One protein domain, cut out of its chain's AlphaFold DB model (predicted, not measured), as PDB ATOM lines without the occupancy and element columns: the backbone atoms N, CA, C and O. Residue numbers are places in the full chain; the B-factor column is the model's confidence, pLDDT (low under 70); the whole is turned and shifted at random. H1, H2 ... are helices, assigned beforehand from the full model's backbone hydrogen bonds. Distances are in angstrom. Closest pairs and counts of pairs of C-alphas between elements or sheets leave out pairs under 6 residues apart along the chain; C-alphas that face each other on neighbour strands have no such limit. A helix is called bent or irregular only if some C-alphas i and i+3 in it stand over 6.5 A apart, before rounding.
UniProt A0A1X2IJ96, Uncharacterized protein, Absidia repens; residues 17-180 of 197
ATOM      1  N   SER A  17     171.334 238.780 213.846       87.25
ATOM      2  CA  SER A  17     171.573 237.775 212.802       87.25
ATOM      3  C   SER A  17     172.812 236.927 213.090       87.25
ATOM      4  O   SER A  17     172.734 235.713 212.998       87.25
ATOM      5  N   GLY A  18     173.916 237.537 213.525       88.00
ATOM      6  CA  GLY A  18     175.122 236.823 213.943       88.00
ATOM      7  C   GLY A  18     174.891 235.916 215.154       88.00
ATOM      8  O   GLY A  18     175.350 234.779 215.151       88.00
ATOM      9  N   ILE A  19     174.124 236.372 216.153       90.25
ATOM     10  CA  ILE A  19     173.763 235.556 217.327       90.25
ATOM     11  C   ILE A  19     172.927 234.344 216.907       90.25
ATOM     12  O   ILE A  19     173.178 233.224 217.349       90.25
ATOM     13  N   MET A  20     171.936 234.566 216.042       92.00
ATOM     14  CA  MET A  20     171.087 233.503 215.512       92.00
ATOM     15  C   MET A  20     171.896 232.502 214.682       92.00
ATOM     16  O   MET A  20     171.767 231.305 214.901       92.00
ATOM     17  N   SER A  21     172.768 232.963 213.786       91.94
ATOM     18  CA  SER A  21     173.618 232.073 212.990       91.94
ATOM     19  C   SER A  21     174.571 231.264 213.865       91.94
ATOM     20  O   SER A  21     174.670 230.057 213.689       91.94
ATOM     21  N   PHE A  22     175.226 231.898 214.842       92.19
ATOM     22  CA  PHE A  22     176.094 231.211 215.799       92.19
ATOM     23  C   PHE A  22     175.341 230.109 216.551       92.19
ATOM     24  O   PHE A  22     175.737 228.949 216.513       92.19
ATOM     25  N   THR A  23     174.223 230.455 217.188       92.56
ATOM     26  CA  THR A  23     173.437 229.496 217.976       92.56
ATOM     27  C   THR A  23     172.859 228.373 217.116       92.56
ATOM     28  O   THR A  23     172.882 227.218 217.529       92.56
ATOM     29  N   PHE A  24     172.420 228.663 215.891       93.38
ATOM     30  CA  PHE A  24     171.927 227.653 214.957       93.38
ATOM     31  C   PHE A  24     173.031 226.700 214.473       93.38
ATOM     32  O   PHE A  24     172.854 225.484 214.518       93.38
ATOM     33  N   LEU A  25     174.191 227.228 214.069       92.00
ATOM     34  CA  LEU A  25     175.319 226.408 213.616       92.00
ATOM     35  C   LEU A  25     175.835 225.498 214.731       92.00
ATOM     36  O   LEU A  25     176.061 224.316 214.495       92.00
ATOM     37  N   TYR A  26     175.961 226.019 215.954       90.69
ATOM     38  CA  TYR A  26     176.401 225.219 217.098       90.69
ATOM     39  C   TYR A  26     175.341 224.219 217.573       90.69
ATOM     40  O   TYR A  26     175.701 223.157 218.074       90.69
ATOM     41  N   THR A  27     174.050 224.492 217.348       92.00
ATOM     42  CA  THR A  27     172.988 223.481 217.503       92.00
ATOM     43  C   THR A  27     173.223 222.320 216.535       92.00
ATOM     44  O   THR A  27     173.261 221.166 216.951       92.00
ATOM     45  N   GLY A  28     173.421 222.626 215.248       89.38
ATOM     46  CA  GLY A  28     173.692 221.614 214.225       89.38
ATOM     47  C   GLY A  28     174.965 220.817 214.512       89.38
ATOM     48  O   GLY A  28     174.962 219.599 214.376       89.38
ATOM     49  N   TYR A  29     176.025 221.488 214.968       86.88
ATOM     50  CA  TYR A  29     177.274 220.847 215.375       86.88
ATOM     51  C   TYR A  29     177.091 219.903 216.572       86.88
ATOM     52  O   TYR A  29     177.574 218.778 216.545       86.88
ATOM     53  N   ALA A  30     176.350 220.320 217.600       86.56
ATOM     54  CA  ALA A  30     176.097 219.479 218.767       86.56
ATOM     55  C   ALA A  30     175.309 218.204 218.404       86.56
ATOM     56  O   ALA A  30     175.623 217.117 218.883       86.56
ATOM     57  N   PHE A  31     174.327 218.308 217.502       85.88
ATOM     58  CA  PHE A  31     173.555 217.145 217.055       85.88
ATOM     59  C   PHE A  31     174.271 216.283 216.007       85.88
ATOM     60  O   PHE A  31     174.004 215.081 215.926       85.88
ATOM     61  N   SER A  32     175.194 216.843 215.216       84.00
ATOM     62  CA  SER A  32     175.895 216.081 214.175       84.00
ATOM     63  C   SER A  32     176.763 214.962 214.756       84.00
ATOM     64  O   SER A  32     176.874 213.902 214.142       84.00
ATOM     65  N   GLY A  33     177.302 215.141 215.967       72.62
ATOM     66  CA  GLY A  33     178.073 214.112 216.668       72.62
ATOM     67  C   GLY A  33     177.295 212.805 216.866       72.62
ATOM     68  O   GLY A  33     177.857 211.722 216.713       72.62
ATOM     69  N   ILE A  34     175.989 212.888 217.129       77.19
ATOM     70  CA  ILE A  34     175.112 211.715 217.272       77.19
ATOM     71  C   ILE A  34     174.919 211.037 215.918       77.19
ATOM     72  O   ILE A  34     175.037 209.820 215.809       77.19
ATOM     73  N   PHE A  35     174.686 211.826 214.867       77.75
ATOM     74  CA  PHE A  35     174.498 211.313 213.514       77.75
ATOM     75  C   PHE A  35     175.730 210.543 213.009       77.75
ATOM     76  O   PHE A  35     175.599 209.418 212.525       77.75
ATOM     77  N   PHE A  36     176.935 211.098 213.184       76.69
ATOM     78  CA  PHE A  36     178.174 210.414 212.804       76.69
ATOM     79  C   PHE A  36     178.431 209.149 213.627       76.69
ATOM     80  O   PHE A  36     178.948 208.175 213.086       76.69
ATOM     81  N   LYS A  37     178.033 209.122 214.903       72.50
ATOM     82  CA  LYS A  37     178.153 207.930 215.755       72.50
ATOM     83  C   LYS A  37     177.187 206.818 215.342       72.50
ATOM     84  O   LYS A  37     177.604 205.668 215.283       72.50
ATOM     85  N   ILE A  38     175.946 207.154 214.978       79.25
ATOM     86  CA  ILE A  38     174.984 206.191 214.416       79.25
ATOM     87  C   ILE A  38     175.531 205.598 213.115       79.25
ATOM     88  O   ILE A  38     175.538 204.379 212.948       79.25
ATOM     89  N   LEU A  39     176.033 206.443 212.208       80.69
ATOM     90  CA  LEU A  39     176.660 205.969 210.975       80.69
ATOM     91  C   LEU A  39     177.863 205.073 211.271       80.69
ATOM     92  O   LEU A  39     177.947 203.983 210.714       80.69
ATOM     93  N   GLY A  40     178.753 205.502 212.169       76.81
ATOM     94  CA  GLY A  40     179.912 204.726 212.603       76.81
ATOM     95  C   GLY A  40     179.517 203.345 213.118       76.81
ATOM     96  O   GLY A  40     180.057 202.357 212.644       76.81
ATOM     97  N   TYR A  41     178.513 203.260 213.993       74.56
ATOM     98  CA  TYR A  41     177.995 201.988 214.498       74.56
ATOM     99  C   TYR A  41     177.471 201.078 213.374       74.56
ATOM    100  O   TYR A  41     177.841 199.907 213.309       74.56
ATOM    101  N   ILE A  42     176.672 201.614 212.440       80.94
ATOM    102  CA  ILE A  42     176.155 200.856 211.283       80.94
ATOM    103  C   ILE A  42     177.304 200.350 210.396       80.94
ATOM    104  O   ILE A  42     177.265 199.218 209.910       80.94
ATOM    105  N   PHE A  43     178.331 201.172 210.171       77.94
ATOM    106  CA  PHE A  43     179.511 200.770 209.405       77.94
ATOM    107  C   PHE A  43     180.316 199.688 210.128       77.94
ATOM    108  O   PHE A  43     180.678 198.694 209.499       77.94
ATOM    109  N   THR A  44     180.544 199.825 211.436       74.81
ATOM    110  CA  THR A  44     181.263 198.825 212.237       74.81
ATOM    111  C   THR A  44     180.518 197.492 212.261       74.81
ATOM    112  O   THR A  44     181.150 196.460 212.057       74.81
ATOM    113  N   GLN A  45     179.182 197.489 212.375       74.94
ATOM    114  CA  GLN A  45     178.378 196.263 212.250       74.94
ATOM    115  C   GLN A  45     178.573 195.557 210.904       74.94
ATOM    116  O   GLN A  45     178.593 194.331 210.849       74.94
ATOM    117  N   LYS A  46     178.722 196.318 209.812       76.56
ATOM    118  CA  LYS A  46     178.918 195.750 208.470       76.56
ATOM    119  C   LYS A  46     180.337 195.237 208.222       76.56
ATOM    120  O   LYS A  46     180.495 194.309 207.436       76.56
ATOM    121  N   ILE A  47     181.349 195.861 208.822       79.00
ATOM    122  CA  ILE A  47     182.765 195.584 208.527       79.00
ATOM    123  C   ILE A  47     183.373 194.598 209.534       79.00
ATOM    124  O   ILE A  47     184.161 193.741 209.146       79.00
ATOM    125  N   ALA A  48     183.020 194.709 210.814       69.38
ATOM    126  CA  ALA A  48     183.604 193.932 211.904       69.38
ATOM    127  C   ALA A  48     182.542 193.613 212.979       69.38
ATOM    128  O   ALA A  48     182.590 194.165 214.082       69.38
ATOM    129  N   PRO A  49     181.579 192.717 212.684       64.94
ATOM    130  CA  PRO A  49     180.444 192.436 213.569       64.94
ATOM    131  C   PRO A  49     180.870 191.937 214.960       64.94
ATOM    132  O   PRO A  49     180.230 192.275 215.951       64.94
ATOM    133  N   HIS A  50     182.001 191.230 215.052       63.62
ATOM    134  CA  HIS A  50     182.554 190.703 216.307       63.62
ATOM    135  C   HIS A  50     182.946 191.795 217.315       63.62
ATOM    136  O   HIS A  50     182.981 191.537 218.508       63.62
ATOM    137  N   GLN A  51     183.245 193.019 216.858       60.00
ATOM    138  CA  GLN A  51     183.552 194.137 217.761       60.00
ATOM    139  C   GLN A  51     182.300 194.845 218.288       60.00
ATOM    140  O   GLN A  51     182.398 195.637 219.223       60.00
ATOM    141  N   VAL A  52     181.134 194.592 217.688       57.62
ATOM    142  CA  VAL A  52     179.869 195.218 218.092       57.62
ATOM    143  C   VAL A  52     179.143 194.390 219.150       57.62
ATOM    144  O   VAL A  52     178.439 194.968 219.972       57.62
ATOM    145  N   GLU A  53     179.364 193.072 219.197       56.09
ATOM    146  CA  GLU A  53     178.851 192.210 220.277       56.09
ATOM    147  C   GLU A  53     179.332 192.672 221.665       56.09
ATOM    148  O   GLU A  53     178.565 192.614 222.624       56.09
ATOM    149  N   ASP A  54     180.538 193.243 221.753       57.09
ATOM    150  CA  ASP A  54     181.092 193.816 222.990       57.09
ATOM    151  C   ASP A  54     180.571 195.234 223.316       57.09
ATOM    152  O   ASP A  54     180.756 195.719 224.432       57.09
ATOM    153  N   GLN A  55     179.936 195.935 222.365       58.19
ATOM    154  CA  GLN A  55     179.518 197.342 222.515       58.19
ATOM    155  C   GLN A  55     178.080 197.532 223.030       58.19
ATOM    156  O   GLN A  55     177.676 198.670 223.274       58.19
ATOM    157  N   GLY A  56     177.330 196.449 223.251       64.56
ATOM    158  CA  GLY A  56     175.945 196.501 223.732       64.56
ATOM    159  C   GLY A  56     174.939 197.005 222.686       64.56
ATOM    160  O   GLY A  56     175.255 197.185 221.504       64.56
ATOM    161  N   GLU A  57     173.688 197.207 223.110       72.88
ATOM    162  CA  GLU A  57     172.642 197.733 222.228       72.88
ATOM    163  C   GLU A  57     172.955 199.178 221.796       72.88
ATOM    164  O   GLU A  57     173.441 199.994 222.581       72.88
ATOM    165  N   LEU A  58     172.625 199.530 220.545       67.31
ATOM    166  CA  LEU A  58     172.818 200.878 219.986       67.31
ATOM    167  C   LEU A  58     172.254 201.978 220.900       67.31
ATOM    168  O   LEU A  58     172.817 203.067 220.979       67.31
ATOM    169  N   PHE A  59     171.145 201.701 221.588       64.25
ATOM    170  CA  PHE A  59     170.551 202.636 222.537       64.25
ATOM    171  C   PHE A  59     171.456 202.879 223.748       64.25
ATOM    172  O   PHE A  59     171.732 204.035 224.053       64.25
ATOM    173  N   ASP A  60     171.995 201.841 224.381       69.50
ATOM    174  CA  ASP A  60     172.899 202.007 225.526       69.50
ATOM    175  C   ASP A  60     174.172 202.769 225.136       69.50
ATOM    176  O   ASP A  60     174.615 203.665 225.859       69.50
ATOM    177  N   PHE A  61     174.697 202.513 223.933       68.25
ATOM    178  CA  PHE A  61     175.825 203.256 223.371       68.25
ATOM    179  C   PHE A  61     175.493 204.741 223.120       68.25
ATOM    180  O   PHE A  61     176.277 205.635 223.446       68.25
ATOM    181  N   LEU A  62     174.311 205.043 222.574       65.38
ATOM    182  CA  LEU A  62     173.881 206.420 222.309       65.38
ATOM    183  C   LEU A  62     173.499 207.194 223.575       65.38
ATOM    184  O   LEU A  62     173.617 208.417 223.584       65.38
ATOM    185  N   PHE A  63     173.058 206.508 224.631       67.31
ATOM    186  CA  PHE A  63     172.629 207.114 225.894       67.31
ATOM    187  C   PHE A  63     173.710 207.117 226.978       67.31
ATOM    188  O   PHE A  63     173.449 207.556 228.102       67.31
ATOM    189  N   THR A  64     174.950 206.734 226.655       74.88
ATOM    190  CA  THR A  64     176.075 206.982 227.561       74.88
ATOM    191  C   THR A  64     176.129 208.470 227.929       74.88
ATOM    192  O   THR A  64     175.953 209.341 227.073       74.88
ATOM    193  N   TRP A  65     176.400 208.777 229.203       69.19
ATOM    194  CA  TRP A  65     176.362 210.141 229.756       69.19
ATOM    195  C   TRP A  65     177.072 211.191 228.891       69.19
ATOM    196  O   TRP A  65     176.566 212.298 228.729       69.19
ATOM    197  N   TRP A  66     178.201 210.830 228.277       70.06
ATOM    198  CA  TRP A  66     178.964 211.691 227.372       70.06
ATOM    199  C   TRP A  66     178.165 212.170 226.151       70.06
ATOM    200  O   TRP A  66     178.276 213.329 225.766       70.06
ATOM    201  N   HIS A  67     177.328 211.316 225.566       73.69
ATOM    202  CA  HIS A  67     176.513 211.647 224.393       73.69
ATOM    203  C   HIS A  67     175.285 212.475 224.768       73.69
ATOM    204  O   HIS A  67     174.882 213.376 224.033       73.69
ATOM    205  N   MET A  68     174.722 212.217 225.949       79.19
ATOM    206  CA  MET A  68     173.627 213.018 226.489       79.19
ATOM    207  C   MET A  68     174.057 214.466 226.742       79.19
ATOM    208  O   MET A  68     173.253 215.379 226.563       79.19
ATOM    209  N   VAL A  69     175.329 214.706 227.082       83.12
ATOM    210  CA  VAL A  69     175.866 216.070 227.187       83.12
ATOM    211  C   VAL A  69     175.800 216.799 225.843       83.12
ATOM    212  O   VAL A  69     175.349 217.943 225.817       83.12
ATOM    213  N   ASP A  70     176.161 216.152 224.730       83.25
ATOM    214  CA  ASP A  70     176.093 216.763 223.392       83.25
ATOM    215  C   ASP A  70     174.643 217.137 223.022       83.25
ATOM    216  O   ASP A  70     174.377 218.254 222.567       83.25
ATOM    217  N   VAL A  71     173.681 216.252 223.319       85.56
ATOM    218  CA  VAL A  71     172.235 216.506 223.151       85.56
ATOM    219  C   VAL A  71     171.789 217.732 223.954       85.56
ATOM    220  O   VAL A  71     171.135 218.634 223.423       85.56
ATOM    221  N   ILE A  72     172.147 217.783 225.241       89.81
ATOM    222  CA  ILE A  72     171.791 218.885 226.143       89.81
ATOM    223  C   ILE A  72     172.401 220.200 225.644       89.81
ATOM    224  O   ILE A  72     171.710 221.221 225.604       89.81
ATOM    225  N   CYS A  73     173.661 220.181 225.202       90.06
ATOM    226  CA  CYS A  73     174.314 221.341 224.601       90.06
ATOM    227  C   CYS A  73     173.540 221.837 223.372       90.06
ATOM    228  O   CYS A  73     173.278 223.037 223.257       90.06
ATOM    229  N   GLY A  74     173.115 220.922 222.493       91.06
ATOM    230  CA  GLY A  74     172.292 221.231 221.322       91.06
ATOM    231  C   GLY A  74     170.982 221.925 221.692       91.06
ATOM    232  O   GLY A  74     170.647 222.962 221.116       91.06
ATOM    233  N   PHE A  75     170.277 221.434 222.713       93.44
ATOM    234  CA  PHE A  75     169.057 222.082 223.202       93.44
ATOM    235  C   PHE A  75     169.307 223.474 223.792       93.44
ATOM    236  O   PHE A  75     168.514 224.385 223.544       93.44
ATOM    237  N   ILE A  76     170.405 223.679 224.524       94.56
ATOM    238  CA  ILE A  76     170.765 224.997 225.070       94.56
ATOM    239  C   ILE A  76     171.047 225.992 223.936       94.56
ATOM    240  O   ILE A  76     170.548 227.122 223.970       94.56
ATOM    241  N   TYR A  77     171.789 225.583 222.902       94.31
ATOM    242  CA  TYR A  77     172.027 226.411 221.719       94.31
ATOM    243  C   TYR A  77     170.738 226.734 220.966       94.31
ATOM    244  O   TYR A  77     170.502 227.893 220.615       94.31
ATOM    245  N   PHE A  78     169.863 225.748 220.780       95.44
ATOM    246  CA  PHE A  78     168.588 225.954 220.104       95.44
ATOM    247  C   PHE A  78     167.667 226.889 220.896       95.44
ATOM    248  O   PHE A  78     167.006 227.768 220.339       95.44
ATOM    249  N   TYR A  79     167.664 226.767 222.222       95.38
ATOM    250  CA  TYR A  79     166.929 227.676 223.087       95.38
ATOM    251  C   TYR A  79     167.476 229.108 222.998       95.38
ATOM    252  O   TYR A  79     166.702 230.058 222.840       95.38
ATOM    253  N   ALA A  80     168.802 229.279 222.994       93.50
ATOM    254  CA  ALA A  80     169.444 230.574 222.771       93.50
ATOM    255  C   ALA A  80     169.049 231.186 221.412       93.50
ATOM    256  O   ALA A  80     168.751 232.383 221.338       93.50
ATOM    257  N   PHE A  81     168.968 230.367 220.356       94.44
ATOM    258  CA  PHE A  81     168.470 230.777 219.041       94.44
ATOM    259  C   PHE A  81     167.033 231.311 219.120       94.44
ATOM    260  O   PHE A  81     166.762 232.420 218.651       94.44
ATOM    261  N   ILE A  82     166.116 230.575 219.761       94.69
ATOM    262  CA  ILE A  82     164.713 230.994 219.920       94.69
ATOM    263  C   ILE A  82     164.622 232.319 220.684       94.69
ATOM    264  O   ILE A  82     163.857 233.205 220.293       94.69
ATOM    265  N   LEU A  83     165.395 232.490 221.759       93.44
ATOM    266  CA  LEU A  83     165.401 233.726 222.544       93.44
ATOM    267  C   LEU A  83     165.937 234.919 221.740       93.44
ATOM    268  O   LEU A  83     165.332 235.996 221.770       93.44
ATOM    269  N   ALA A  84     167.014 234.729 220.972       91.88
ATOM    270  CA  ALA A  84     167.550 235.745 220.068       91.88
ATOM    271  C   ALA A  84     166.557 236.089 218.941       91.88
ATOM    272  O   ALA A  84     166.361 237.263 218.598       91.88
ATOM    273  N   TYR A  85     165.853 235.086 218.407       91.81
ATOM    274  CA  TYR A  85     164.777 235.281 217.441       91.81
ATOM    275  C   TYR A  85     163.619 236.082 218.051       91.81
ATOM    276  O   TYR A  85     163.208 237.088 217.477       91.81
ATOM    277  N   LYS A  86     163.144 235.731 219.249       93.75
ATOM    278  CA  LYS A  86     162.054 236.442 219.944       93.75
ATOM    279  C   LYS A  86     162.485 237.759 220.606       93.75
ATOM    280  O   LYS A  86     161.648 238.426 221.211       93.75
ATOM    281  N   ARG A  87     163.761 238.156 220.491       89.50
ATOM    282  CA  ARG A  87     164.343 239.371 221.100       89.50
ATOM    283  C   ARG A  87     164.189 239.416 222.631       89.50
ATOM    284  O   ARG A  87     164.001 240.481 223.217       89.50
ATOM    285  N   LYS A  88     164.256 238.256 223.287       92.31
ATOM    286  CA  LYS A  88     164.166 238.109 224.749       92.31
ATOM    287  C   LYS A  88     165.560 238.232 225.376       92.31
ATOM    288  O   LYS A  88     166.126 237.253 225.848       92.31
ATOM    289  N   TRP A  89     166.126 239.439 225.325       90.88
ATOM    290  CA  TRP A  89     167.528 239.710 225.681       90.88
ATOM    291  C   TRP A  89     167.866 239.457 227.156       90.88
ATOM    292  O   TRP A  89     168.936 238.932 227.432       90.88
ATOM    293  N   GLU A  90     166.944 239.762 228.073       90.31
ATOM    294  CA  GLU A  90     167.095 239.496 229.517       90.31
ATOM    295  C   GLU A  90     167.225 237.986 229.774       90.31
ATOM    296  O   GLU A  90     168.183 237.526 230.383       90.31
ATOM    297  N   SER A  91     166.324 237.180 229.202       91.88
ATOM    298  CA  SER A  91     166.400 235.714 229.274       91.88
ATOM    299  C   SER A  91     167.664 235.157 228.610       91.88
ATOM    300  O   SER A  91     168.251 234.197 229.102       91.88
ATOM    301  N   LEU A  92     168.093 235.755 227.495       91.06
ATOM    302  CA  LEU A  92     169.295 235.334 226.776       91.06
ATOM    303  C   LEU A  92     170.575 235.596 227.590       91.06
ATOM    304  O   LEU A  92     171.533 234.839 227.453       91.06
ATOM    305  N   GLU A  93     170.592 236.611 228.460       90.56
ATOM    306  CA  GLU A  93     171.708 236.843 229.385       90.56
ATOM    307  C   GLU A  93     171.892 235.677 230.362       90.56
ATOM    308  O   GLU A  93     173.017 235.228 230.566       90.56
ATOM    309  N   TYR A  94     170.806 235.111 230.893       91.12
ATOM    310  CA  TYR A  94     170.896 233.917 231.739       91.12
ATOM    311  C   TYR A  94     171.420 232.702 230.962       91.12
ATOM    312  O   TYR A  94     172.243 231.940 231.465       91.12
ATOM    313  N   VAL A  95     171.011 232.548 229.700       93.69
ATOM    314  CA  VAL A  95     171.479 231.447 228.843       93.69
ATOM    315  C   VAL A  95     172.964 231.578 228.484       93.69
ATOM    316  O   VAL A  95     173.624 230.558 228.292       93.69
ATOM    317  N   LEU A  96     173.544 232.787 228.475       92.31
ATOM    318  CA  LEU A  96     174.989 232.963 228.265       92.31
ATOM    319  C   LEU A  96     175.841 232.226 229.303       92.31
ATOM    320  O   LEU A  96     176.928 231.765 228.959       92.31
ATOM    321  N   TYR A  97     175.370 232.091 230.545       89.75
ATOM    322  CA  TYR A  97     176.072 231.300 231.558       89.75
ATOM    323  C   TYR A  97     176.111 229.816 231.172       89.75
ATOM    324  O   TYR A  97     177.158 229.184 231.290       89.75
ATOM    325  N   GLY A  98     175.011 229.294 230.620       92.12
ATOM    326  CA  GLY A  98     174.960 227.948 230.047       92.12
ATOM    327  C   GLY A  98     175.911 227.792 228.860       92.12
ATOM    328  O   GLY A  98     176.701 226.855 228.827       92.12
ATOM    329  N   LEU A  99     175.925 228.751 227.930       92.94
ATOM    330  CA  LEU A  99     176.853 228.736 226.790       92.94
ATOM    331  C   LEU A  99     178.326 228.784 227.226       92.94
ATOM    332  O   LEU A  99     179.169 228.124 226.622       92.94
ATOM    333  N   MET A 100     178.639 229.528 228.291       92.31
ATOM    334  CA  MET A 100     179.980 229.553 228.876       92.31
ATOM    335  C   MET A 100     180.347 228.205 229.506       92.31
ATOM    336  O   MET A 100     181.462 227.732 229.306       92.31
ATOM    337  N   ALA A 101     179.422 227.561 230.224       91.44
ATOM    338  CA  ALA A 101     179.644 226.227 230.777       91.44
ATOM    339  C   ALA A 101     179.919 225.191 229.673       91.44
ATOM    340  O   ALA A 101     180.847 224.398 229.801       91.44
ATOM    341  N   ILE A 102     179.190 225.259 228.552       91.25
ATOM    342  CA  ILE A 102     179.439 224.417 227.372       91.25
ATOM    343  C   ILE A 102     180.838 224.678 226.798       91.25
ATOM    344  O   ILE A 102     181.564 223.739 226.482       91.25
ATOM    345  N   ALA A 103     181.248 225.943 226.680       90.31
ATOM    346  CA  ALA A 103     182.586 226.279 226.197       90.31
ATOM    347  C   ALA A 103     183.686 225.744 227.129       90.31
ATOM    348  O   ALA A 103     184.693 225.230 226.653       90.31
ATOM    349  N   LEU A 104     183.496 225.811 228.450       90.25
ATOM    350  CA  LEU A 104     184.438 225.235 229.416       90.25
ATOM    351  C   LEU A 104     184.496 223.709 229.319       90.25
ATOM    352  O   LEU A 104     185.585 223.140 229.331       90.25
ATOM    353  N   TYR A 105     183.344 223.055 229.158       85.81
ATOM    354  CA  TYR A 105     183.279 221.616 228.920       85.81
ATOM    355  C   TYR A 105     184.054 221.208 227.658       85.81
ATOM    356  O   TYR A 105     184.755 220.203 227.683       85.81
ATOM    357  N   GLY A 106     184.026 222.028 226.601       82.56
ATOM    358  CA  GLY A 106     184.769 221.799 225.355       82.56
ATOM    359  C   GLY A 106     186.292 221.653 225.509       82.56
ATOM    360  O   GLY A 106     186.936 221.094 224.627       82.56
ATOM    361  N   ILE A 107     186.879 222.065 226.638       85.12
ATOM    362  CA  ILE A 107     188.305 221.834 226.936       85.12
ATOM    363  C   ILE A 107     188.593 220.343 227.169       85.12
ATOM    364  O   ILE A 107     189.658 219.852 226.795       85.12
ATOM    365  N   TYR A 108     187.655 219.616 227.780       83.38
ATOM    366  CA  TYR A 108     187.824 218.203 228.109       83.38
ATOM    367  C   TYR A 108     188.079 217.313 226.876       83.38
ATOM    368  O   TYR A 108     189.100 216.618 226.867       83.38
ATOM    369  N   PRO A 109     187.240 217.335 225.817       77.31
ATOM    370  CA  PRO A 109     187.498 216.541 224.618       77.31
ATOM    371  C   PRO A 109     188.778 216.979 223.898       77.31
ATOM    372  O   PRO A 109     189.521 216.117 223.445       77.31
ATOM    373  N   ILE A 110     189.114 218.279 223.881       81.88
ATOM    374  CA  ILE A 110     190.390 218.771 223.324       81.88
ATOM    375  C   ILE A 110     191.580 218.124 224.042       81.88
ATOM    376  O   ILE A 110     192.510 217.636 223.403       81.88
ATOM    377  N   TYR A 111     191.558 218.104 225.376       82.75
ATOM    378  CA  TYR A 111     192.609 217.472 226.168       82.75
ATOM    379  C   TYR A 111     192.700 215.965 225.892       82.75
ATOM    380  O   TYR A 111     193.801 215.435 225.732       82.75
ATOM    381  N   HIS A 112     191.558 215.277 225.819       80.88
ATOM    382  CA  HIS A 112     191.517 213.842 225.549       80.88
ATOM    383  C   HIS A 112     192.045 213.502 224.147       80.88
ATOM    384  O   HIS A 112     192.838 212.567 224.005       80.88
ATOM    385  N   ASP A 113     191.672 214.278 223.129       75.69
ATOM    386  CA  ASP A 113     192.169 214.117 221.761       75.69
ATOM    387  C   ASP A 113     193.681 214.319 221.714       75.69
ATOM    388  O   ASP A 113     194.392 213.427 221.259       75.69
ATOM    389  N   ILE A 114     194.195 215.417 222.286       76.06
ATOM    390  CA  ILE A 114     195.639 215.693 222.349       76.06
ATOM    391  C   ILE A 114     196.387 214.561 223.067       76.06
ATOM    392  O   ILE A 114     197.409 214.076 222.579       76.06
ATOM    393  N   LYS A 115     195.875 214.091 224.211       80.75
ATOM    394  CA  LYS A 115     196.457 212.959 224.947       80.75
ATOM    395  C   LYS A 115     196.480 211.690 224.092       80.75
ATOM    396  O   LYS A 115     197.470 210.953 224.109       80.75
ATOM    397  N   THR A 116     195.419 211.445 223.331       74.25
ATOM    398  CA  THR A 116     195.327 210.313 222.406       74.25
ATOM    399  C   THR A 116     196.315 210.467 221.251       74.25
ATOM    400  O   THR A 116     196.986 209.489 220.934       74.25
ATOM    401  N   CYS A 117     196.510 211.676 220.699       68.88
ATOM    402  CA  CYS A 117     197.549 211.960 219.698       68.88
ATOM    403  C   CYS A 117     198.931 211.529 220.205       68.88
ATOM    404  O   CYS A 117     199.652 210.816 219.511       68.88
ATOM    405  N   PHE A 118     199.303 211.959 221.417       69.62
ATOM    406  CA  PHE A 118     200.614 211.650 221.993       69.62
ATOM    407  C   PHE A 118     200.765 210.159 222.302       69.62
ATOM    408  O   PHE A 118     201.784 209.566 221.969       69.62
ATOM    409  N   THR A 119     199.719 209.526 222.836       71.75
ATOM    410  CA  THR A 119     199.733 208.083 223.118       71.75
ATOM    411  C   THR A 119     199.814 207.255 221.832       71.75
ATOM    412  O   THR A 119     200.504 206.240 221.787       71.75
ATOM    413  N   MET A 120     199.121 207.675 220.767       64.25
ATOM    414  CA  MET A 120     199.235 207.050 219.451       64.25
ATOM    415  C   MET A 120     200.620 207.263 218.855       64.25
ATOM    416  O   MET A 120     201.140 206.318 218.289       64.25
ATOM    417  N   ASN A 121     201.243 208.432 219.012       65.88
ATOM    418  CA  ASN A 121     202.618 208.670 218.568       65.88
ATOM    419  C   ASN A 121     203.614 207.712 219.255       65.88
ATOM    420  O   ASN A 121     204.450 207.104 218.589       65.88
ATOM    421  N   ASP A 122     203.460 207.487 220.563       61.38
ATOM    422  CA  ASP A 122     204.287 206.521 221.297       61.38
ATOM    423  C   ASP A 122     204.053 205.072 220.833       61.38
ATOM    424  O   ASP A 122     204.999 204.284 220.767       61.38
ATOM    425  N   LYS A 123     202.811 204.726 220.463       57.19
ATOM    426  CA  LYS A 123     202.418 203.392 219.965       57.19
ATOM    427  C   LYS A 123     202.643 203.180 218.462       57.19
ATOM    428  O   LYS A 123     202.740 202.037 218.029       57.19
ATOM    429  N   LEU A 124     202.747 204.247 217.667       55.78
ATOM    430  CA  LEU A 124     202.986 204.223 216.216       55.78
ATOM    431  C   LEU A 124     204.411 203.795 215.866       55.78
ATOM    432  O   LEU A 124     204.680 203.520 214.700       55.78
ATOM    433  N   LYS A 125     205.285 203.617 216.865       58.62
ATOM    434  CA  LYS A 125     206.509 202.803 216.780       58.62
ATOM    435  C   LYS A 125     206.192 201.301 216.641       58.62
ATOM    436  O   LYS A 125     206.800 200.465 217.303       58.62
ATOM    437  N   GLY A 126     205.213 200.961 215.808       59.78
ATOM    438  CA  GLY A 126     204.952 199.590 215.394       59.78
ATOM    439  C   GLY A 126     206.085 199.063 214.509       59.78
ATOM    440  O   GLY A 126     206.920 199.853 214.041       59.78
ATOM    441  N   PRO A 127     206.140 197.740 214.282       58.03
ATOM    442  CA  PRO A 127     207.111 197.158 213.371       58.03
ATOM    443  C   PRO A 127     206.951 197.786 211.986       58.03
ATOM    444  O   PRO A 127     205.843 197.951 211.474       58.03
ATOM    445  N   LYS A 128     208.084 198.183 211.416       68.12
ATOM    446  CA  LYS A 128     208.175 198.726 210.069       68.12
ATOM    447  C   LYS A 128     207.673 197.669 209.063       68.12
ATOM    448  O   LYS A 128     208.101 196.524 209.176       68.12
ATOM    449  N   PRO A 129     206.804 198.019 208.096       70.62
ATOM    450  CA  PRO A 129     206.441 197.111 207.010       70.62
ATOM    451  C   PRO A 129     207.678 196.748 206.182       70.62
ATOM    452  O   PRO A 129     208.457 197.642 205.848       70.62
ATOM    453  N   ASP A 130     207.828 195.475 205.810       75.12
ATOM    454  CA  ASP A 130     208.997 194.966 205.070       75.12
ATOM    455  C   ASP A 130     209.234 195.686 203.726       75.12
ATOM    456  O   ASP A 130     210.349 195.707 203.209       75.12
ATOM    457  N   GLU A 131     208.189 196.312 203.179       78.31
ATOM    458  CA  GLU A 131     208.182 196.994 201.881       78.31
ATOM    459  C   GLU A 131     208.638 198.464 201.927       78.31
ATOM    460  O   GLU A 131     208.949 199.033 200.881       78.31
ATOM    461  N   LEU A 132     208.674 199.104 203.103       75.88
ATOM    462  CA  LEU A 132     209.126 200.496 203.223       75.88
ATOM    463  C   LEU A 132     210.631 200.554 203.498       75.88
ATOM    464  O   LEU A 132     211.177 199.693 204.180       75.88
ATOM    465  N   ASP A 133     211.323 201.601 203.048       82.88
ATOM    466  CA  ASP A 133     212.667 201.905 203.561       82.88
ATOM    467  C   ASP A 133     212.597 202.664 204.911       82.88
ATOM    468  O   ASP A 133     211.536 203.146 205.323       82.88
ATOM    469  N   ASP A 134     213.710 202.737 205.651       78.62
ATOM    470  CA  ASP A 134     213.742 203.374 206.982       78.62
ATOM    471  C   ASP A 134     213.460 204.885 206.937       78.62
ATOM    472  O   ASP A 134     212.820 205.432 207.839       78.62
ATOM    473  N   ALA A 135     213.907 205.570 205.883       80.12
ATOM    474  CA  ALA A 135     213.694 206.998 205.688       80.12
ATOM    475  C   ALA A 135     212.233 207.300 205.318       80.12
ATOM    476  O   ALA A 135     211.647 208.245 205.850       80.12
ATOM    477  N   GLN A 136     211.620 206.477 204.467       79.75
ATOM    478  CA  GLN A 136     210.208 206.549 204.102       79.75
ATOM    479  C   GLN A 136     209.309 206.274 205.305       79.75
ATOM    480  O   GLN A 136     208.347 207.010 205.529       79.75
ATOM    481  N   TYR A 137     209.644 205.273 206.123       75.81
ATOM    482  CA  TYR A 137     208.879 204.953 207.326       75.81
ATOM    483  C   TYR A 137     208.967 206.070 208.375       75.81
ATOM    484  O   TYR A 137     207.940 206.519 208.893       75.81
ATOM    485  N   ALA A 138     210.166 206.607 208.621       74.00
ATOM    486  CA  ALA A 138     210.357 207.750 209.514       74.00
ATOM    487  C   ALA A 138     209.635 209.015 209.008       74.00
ATOM    488  O   ALA A 138     209.046 209.765 209.793       74.00
ATOM    489  N   MET A 139     209.639 209.250 207.692       79.25
ATOM    490  CA  MET A 139     208.918 210.356 207.064       79.25
ATOM    491  C   MET A 139     207.401 210.180 207.208       79.25
ATOM    492  O   MET A 139     206.724 211.119 207.625       79.25
ATOM    493  N   MET A 140     206.867 208.985 206.944       76.06
ATOM    494  CA  MET A 140     205.446 208.660 207.092       76.06
ATOM    495  C   MET A 140     204.963 208.857 208.534       76.06
ATOM    496  O   MET A 140     203.967 209.546 208.750       76.06
ATOM    497  N   GLN A 141     205.691 208.335 209.527       72.38
ATOM    498  CA  GLN A 141     205.364 208.541 210.942       72.38
ATOM    499  C   GLN A 141     205.325 210.031 211.303       72.38
ATOM    500  O   GLN A 141     204.369 210.499 211.924       72.38
ATOM    501  N   LYS A 142     206.321 210.807 210.857       75.62
ATOM    502  CA  LYS A 142     206.375 212.255 211.098       75.62
ATOM    503  C   LYS A 142     205.193 212.989 210.456       75.62
ATOM    504  O   LYS A 142     204.613 213.866 211.094       75.62
ATOM    505  N   TRP A 143     204.817 212.629 209.228       78.25
ATOM    506  CA  TRP A 143     203.686 213.240 208.526       78.25
ATOM    507  C   TRP A 143     202.339 212.888 209.149       78.25
ATOM    508  O   TRP A 143     201.506 213.780 209.287       78.25
ATOM    509  N   ILE A 144     202.123 211.639 209.564       75.94
ATOM    510  CA  ILE A 144     200.884 211.217 210.236       75.94
ATOM    511  C   ILE A 144     200.680 212.022 211.520       75.94
ATOM    512  O   ILE A 144     199.619 212.615 211.716       75.94
ATOM    513  N   VAL A 145     201.715 212.116 212.357       72.50
ATOM    514  CA  VAL A 145     201.655 212.872 213.616       72.50
ATOM    515  C   VAL A 145     201.430 214.360 213.350       72.50
ATOM    516  O   VAL A 145     200.548 214.963 213.961       72.50
ATOM    517  N   LEU A 146     202.172 214.956 212.411       78.06
ATOM    518  CA  LEU A 146     202.026 216.372 212.064       78.06
ATOM    519  C   LEU A 146     200.620 216.683 211.528       78.06
ATOM    520  O   LEU A 146     200.015 217.682 211.916       78.06
ATOM    521  N   THR A 147     200.088 215.811 210.669       79.56
ATOM    522  CA  THR A 147     198.753 215.956 210.075       79.56
ATOM    523  C   THR A 147     197.677 215.834 211.144       79.56
ATOM    524  O   THR A 147     196.750 216.637 211.164       79.56
ATOM    525  N   TYR A 148     197.818 214.890 212.076       77.75
ATOM    526  CA  TYR A 148     196.855 214.688 213.155       77.75
ATOM    527  C   TYR A 148     196.855 215.842 214.172       77.75
ATOM    528  O   TYR A 148     195.789 216.306 214.583       77.75
ATOM    529  N   ILE A 149     198.033 216.378 214.520       77.94
ATOM    530  CA  ILE A 149     198.155 217.590 215.349       77.94
ATOM    531  C   ILE A 149     197.528 218.789 214.630       77.94
ATOM    532  O   ILE A 149     196.719 219.507 215.218       77.94
ATOM    533  N   GLY A 150     197.865 218.993 213.351       80.56
ATOM    534  CA  GLY A 150     197.308 220.075 212.538       80.56
ATOM    535  C   GLY A 150     195.786 219.990 212.432       80.56
ATOM    536  O   GLY A 150     195.091 220.981 212.655       80.56
ATOM    537  N   PHE A 151     195.258 218.792 212.179       82.69
ATOM    538  CA  PHE A 151     193.824 218.533 212.133       82.69
ATOM    539  C   PHE A 151     193.153 218.821 213.478       82.69
ATOM    540  O   PHE A 151     192.138 219.511 213.503       82.69
ATOM    541  N   SER A 152     193.729 218.372 214.597       79.19
ATOM    542  CA  SER A 152     193.179 218.610 215.942       79.19
ATOM    543  C   SER A 152     193.123 220.103 216.286       79.19
ATOM    544  O   SER A 152     192.127 220.593 216.818       79.19
ATOM    545  N   LEU A 153     194.158 220.866 215.924       81.50
ATOM    546  CA  LEU A 153     194.173 222.319 216.112       81.50
ATOM    547  C   LEU A 153     193.063 223.008 215.308       81.50
ATOM    548  O   LEU A 153     192.333 223.839 215.851       81.50
ATOM    549  N   VAL A 154     192.919 222.653 214.028       85.50
ATOM    550  CA  VAL A 154     191.949 223.287 213.122       85.50
ATOM    551  C   VAL A 154     190.510 222.883 213.433       85.50
ATOM    552  O   VAL A 154     189.620 223.725 213.363       85.50
ATOM    553  N   SER A 155     190.272 221.620 213.776       81.38
ATOM    554  CA  SER A 155     188.923 221.079 213.978       81.38
ATOM    555  C   SER A 155     188.381 221.274 215.392       81.38
ATOM    556  O   SER A 155     187.169 221.373 215.545       81.38
ATOM    557  N   GLN A 156     189.244 221.374 216.409       81.38
ATOM    558  CA  GLN A 156     188.809 221.455 217.807       81.38
ATOM    559  C   GLN A 156     189.200 222.786 218.463       81.38
ATOM    560  O   GLN A 156     188.344 223.527 218.951       81.38
ATOM    561  N   VAL A 157     190.492 223.135 218.445       84.94
ATOM    562  CA  VAL A 157     191.011 224.292 219.201       84.94
ATOM    563  C   VAL A 157     190.548 225.619 218.604       84.94
ATOM    564  O   VAL A 157     190.073 226.488 219.337       84.94
ATOM    565  N   ILE A 158     190.652 225.790 217.284       87.62
ATOM    566  CA  ILE A 158     190.220 227.024 216.617       87.62
ATOM    567  C   ILE A 158     188.709 227.261 216.812       87.62
ATOM    568  O   ILE A 158     188.352 228.353 217.269       87.62
ATOM    569  N   PRO A 159     187.809 226.288 216.554       87.38
ATOM    570  CA  PRO A 159     186.381 226.446 216.823       87.38
ATOM    571  C   PRO A 159     186.076 226.788 218.280       87.38
ATOM    572  O   PRO A 159     185.281 227.691 218.529       87.38
ATOM    573  N   TRP A 160     186.765 226.164 219.238       89.50
ATOM    574  CA  TRP A 160     186.614 226.484 220.658       89.50
ATOM    575  C   TRP A 160     186.997 227.941 220.990       89.50
ATOM    576  O   TRP A 160     186.248 228.646 221.673       89.50
ATOM    577  N   ILE A 161     188.110 228.451 220.447       90.25
ATOM    578  CA  ILE A 161     188.502 229.865 220.605       90.25
ATOM    579  C   ILE A 161     187.457 230.796 219.969       90.25
ATOM    580  O   ILE A 161     187.088 231.821 220.555       90.25
ATOM    581  N   ILE A 162     186.961 230.447 218.777       89.38
ATOM    582  CA  ILE A 162     185.915 231.206 218.083       89.38
ATOM    583  C   ILE A 162     184.637 231.242 218.932       89.38
ATOM    584  O   ILE A 162     184.060 232.315 219.108       89.38
ATOM    585  N   GLN A 163     184.225 230.115 219.516       90.81
ATOM    586  CA  GLN A 163     183.063 230.017 220.400       90.81
ATOM    587  C   GLN A 163     183.169 230.990 221.582       90.81
ATOM    588  O   GLN A 163     182.236 231.753 221.838       90.81
ATOM    589  N   LEU A 164     184.317 231.027 222.268       91.81
ATOM    590  CA  LEU A 164     184.558 231.955 223.378       91.81
ATOM    591  C   LEU A 164     184.486 233.422 222.937       91.81
ATOM    592  O   LEU A 164     183.866 234.253 223.613       91.81
ATOM    593  N   CYS A 165     185.086 233.745 221.788       90.81
ATOM    594  CA  CYS A 165     185.017 235.083 221.210       90.81
ATOM    595  C   CYS A 165     183.569 235.496 220.910       90.81
ATOM    596  O   CYS A 165     183.162 236.606 221.264       90.81
ATOM    597  N   LEU A 166     182.771 234.600 220.323       90.94
ATOM    598  CA  LEU A 166     181.369 234.855 219.992       90.94
ATOM    599  C   LEU A 166     180.510 235.024 221.250       90.94
ATOM    600  O   LEU A 166     179.744 235.982 221.323       90.94
ATOM    601  N   ILE A 167     180.697 234.200 222.286       92.19
ATOM    602  CA  ILE A 167     180.013 234.356 223.585       92.19
ATOM    603  C   ILE A 167     180.337 235.725 224.210       92.19
ATOM    604  O   ILE A 167     179.445 236.430 224.695       92.19
ATOM    605  N   LYS A 168     181.605 236.157 224.160       90.81
ATOM    606  CA  LYS A 168     182.023 237.480 224.652       90.81
ATOM    607  C   LYS A 168     181.380 238.625 223.858       90.81
ATOM    608  O   LYS A 168     180.920 239.608 224.452       90.81
ATOM    609  N   GLN A 169     181.318 238.506 222.532       90.19
ATOM    610  CA  GLN A 169     180.657 239.491 221.670       90.19
ATOM    611  C   GLN A 169     179.143 239.536 221.917       90.19
ATOM    612  O   GLN A 169     178.586 240.627 222.049       90.19
ATOM    613  N   MET A 170     178.491 238.378 222.078       90.19
ATOM    614  CA  MET A 170     177.075 238.272 222.447       90.19
ATOM    615  C   MET A 170     176.780 239.003 223.751       90.19
ATOM    616  O   MET A 170     175.853 239.805 223.808       90.19
ATOM    617  N   ARG A 171     177.592 238.782 224.791       91.00
ATOM    618  CA  ARG A 171     177.424 239.461 226.084       91.00
ATOM    619  C   ARG A 171     177.499 240.977 225.947       91.00
ATOM    620  O   ARG A 171     176.666 241.689 226.503       91.00
ATOM    621  N   THR A 172     178.483 241.467 225.197       89.19
ATOM    622  CA  THR A 172     178.646 242.905 224.939       89.19
ATOM    623  C   THR A 172     177.424 243.474 224.212       89.19
ATOM    624  O   THR A 172     176.917 244.529 224.594       89.19
ATOM    625  N   TYR A 173     176.899 242.748 223.222       88.19
ATOM    626  CA  TYR A 173     175.702 243.147 222.486       88.19
ATOM    627  C   TYR A 173     174.440 243.168 223.350       88.19
ATOM    628  O   TYR A 173     173.705 244.154 223.320       88.19
ATOM    629  N   ILE A 174     174.198 242.128 224.151       88.31
ATOM    630  CA  ILE A 174     173.033 242.067 225.044       88.31
ATOM    631  C   ILE A 174     173.050 243.248 226.017       88.31
ATOM    632  O   ILE A 174     172.062 243.977 226.093       88.31
ATOM    633  N   LYS A 175     174.191 243.515 226.667       88.50
ATOM    634  CA  LYS A 175     174.342 244.670 227.569       88.50
ATOM    635  C   LYS A 175     174.067 245.998 226.870       88.50
ATOM    636  O   LYS A 175     173.360 246.841 227.415       88.50
ATOM    637  N   TYR A 176     174.582 246.176 225.653       86.81
ATOM    638  CA  TYR A 176     174.315 247.372 224.854       86.81
ATOM    639  C   TYR A 176     172.815 247.549 224.561       86.81
ATOM    640  O   TYR A 176     172.279 248.649 224.702       86.81
ATOM    641  N   VAL A 177     172.123 246.475 224.169       86.88
ATOM    642  CA  VAL A 177     170.690 246.523 223.847       86.88
ATOM    643  C   VAL A 177     169.840 246.808 225.087       86.88
ATOM    644  O   VAL A 177     168.907 247.607 224.992       86.88
ATOM    645  N   LEU A 178     170.164 246.205 226.234       85.94
ATOM    646  CA  LEU A 178     169.466 246.448 227.500       85.94
ATOM    647  C   LEU A 178     169.652 247.896 227.973       85.94
ATOM    648  O   LEU A 178     168.662 248.594 228.181       85.94
ATOM    649  N   TYR A 179     170.888 248.401 227.981       85.94
ATOM    650  CA  TYR A 179     171.179 249.799 228.323       85.94
ATOM    651  C   TYR A 179     170.439 250.800 227.414       85.94
ATOM    652  O   TYR A 179     169.865 251.797 227.861       85.94
ATOM    653  N   LYS A 180     170.396 250.530 226.102       82.81
ATOM    654  CA  LYS A 180     169.660 251.368 225.141       82.81
ATOM    655  C   LYS A 180     168.139 251.329 225.353       82.81
ATOM    656  O   LYS A 180     167.445 252.268 224.971       82.81
TER     657      LYS A 180
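Overview. This is residues 17 to 180 of the 197 residues of an uncharacterized protein of Absidia repens (UniProt A0A1X2IJ96). The model is a V of long helices: H6, bent but nearly straight, runs the length of one side, with H4 and H5 end to end beside it, while H1 and H3 make the other side and little H2 packs on H1. At the closed end H1, H3, H4 and H6b form a bundle, up and down; H5 and H6a run on from it as one arm, and the later part of H1 with H2 spreads away as the other. The 164 printed residues hold six named helices, H1 to H6 in chain order, and no named strand; the class is all helix. The whole is loose, with a radius of gyration of the C-alphas of 20.8 A, and only just flat, spanning 71 by 39 by 21 A.

Along the chain. Begin with H6, residues 134 to 180, assigned as one helix by its hydrogen bonds but bent, with C-alphas 155 and 158 6.6 A apart. Find C-alpha 134 at (213.742, 203.374, 206.982); from there arm H6a runs 31.3 A to residue 155, and H6b runs 33.0 A from residue 158 to C-alpha 180 at (169.660, 251.368, 225.141). H5 is residues 107 to 123 and H4 residues 89 to 105, each 24.2 A; H4 has a kink of 26 degrees near residue 96. H3, residues 65 to 85, measures 30.3 A, and H2, residues 58 to 62, 6.1 A. Find C-alpha 17 at (171.573, 237.775, 212.802), where H1, residues 17 to 47, begins its 43.9 A; it is neither bent nor irregular, but only just: C-alphas 30 and 33 are 6.1 A apart.

Arrangement. Look first at Trp 89 and Ile 174, the closest C-alphas of H4 and H6b, 6.0 A apart; these touch at a shallow tilt of 18 degrees, opposite ways. H3 and H4 are a helical hairpin at 27 degrees, closest at the C-alphas of Leu 83 and Leu 92, 6.0 A. H1 touches H3 at a shallow tilt of 28 degrees, opposite ways; the C-alphas of Thr 27 and Gly 74 come to 4.5 A. With residues 34 to 41 alone, H1 touches H2, closest at the C-alphas of Ile 34 and Leu 62, 7.4 A. H5 and H6a are a helical hairpin at 4 degrees, which H6a makes with residues 145 to 152 alone; the C-alphas of Asn 121 and Val 145 are closest, 6.6 A. H4 and H5 meet only through their link. Among the pairs apart are H1 and H5, and H3 and H6b. Every O i to N i+4 pair is within hydrogen-bond range in H2, H5, H6a and H6b, against 25 of 27 in H1, 16 of 17 in H3 and 10 of 13 in H4.

Size, cuts and confidence. The C-alphas of Asp 130 and Lys 180, the two farthest apart, are 71.6 A from each other. The printed part has no cut and no long link. Confidence is under 70 at residues 48 to 56, 58 to 63, 65, 117 to 118 and 120 to 128; the mean pLDDT of the printed part is 81.2.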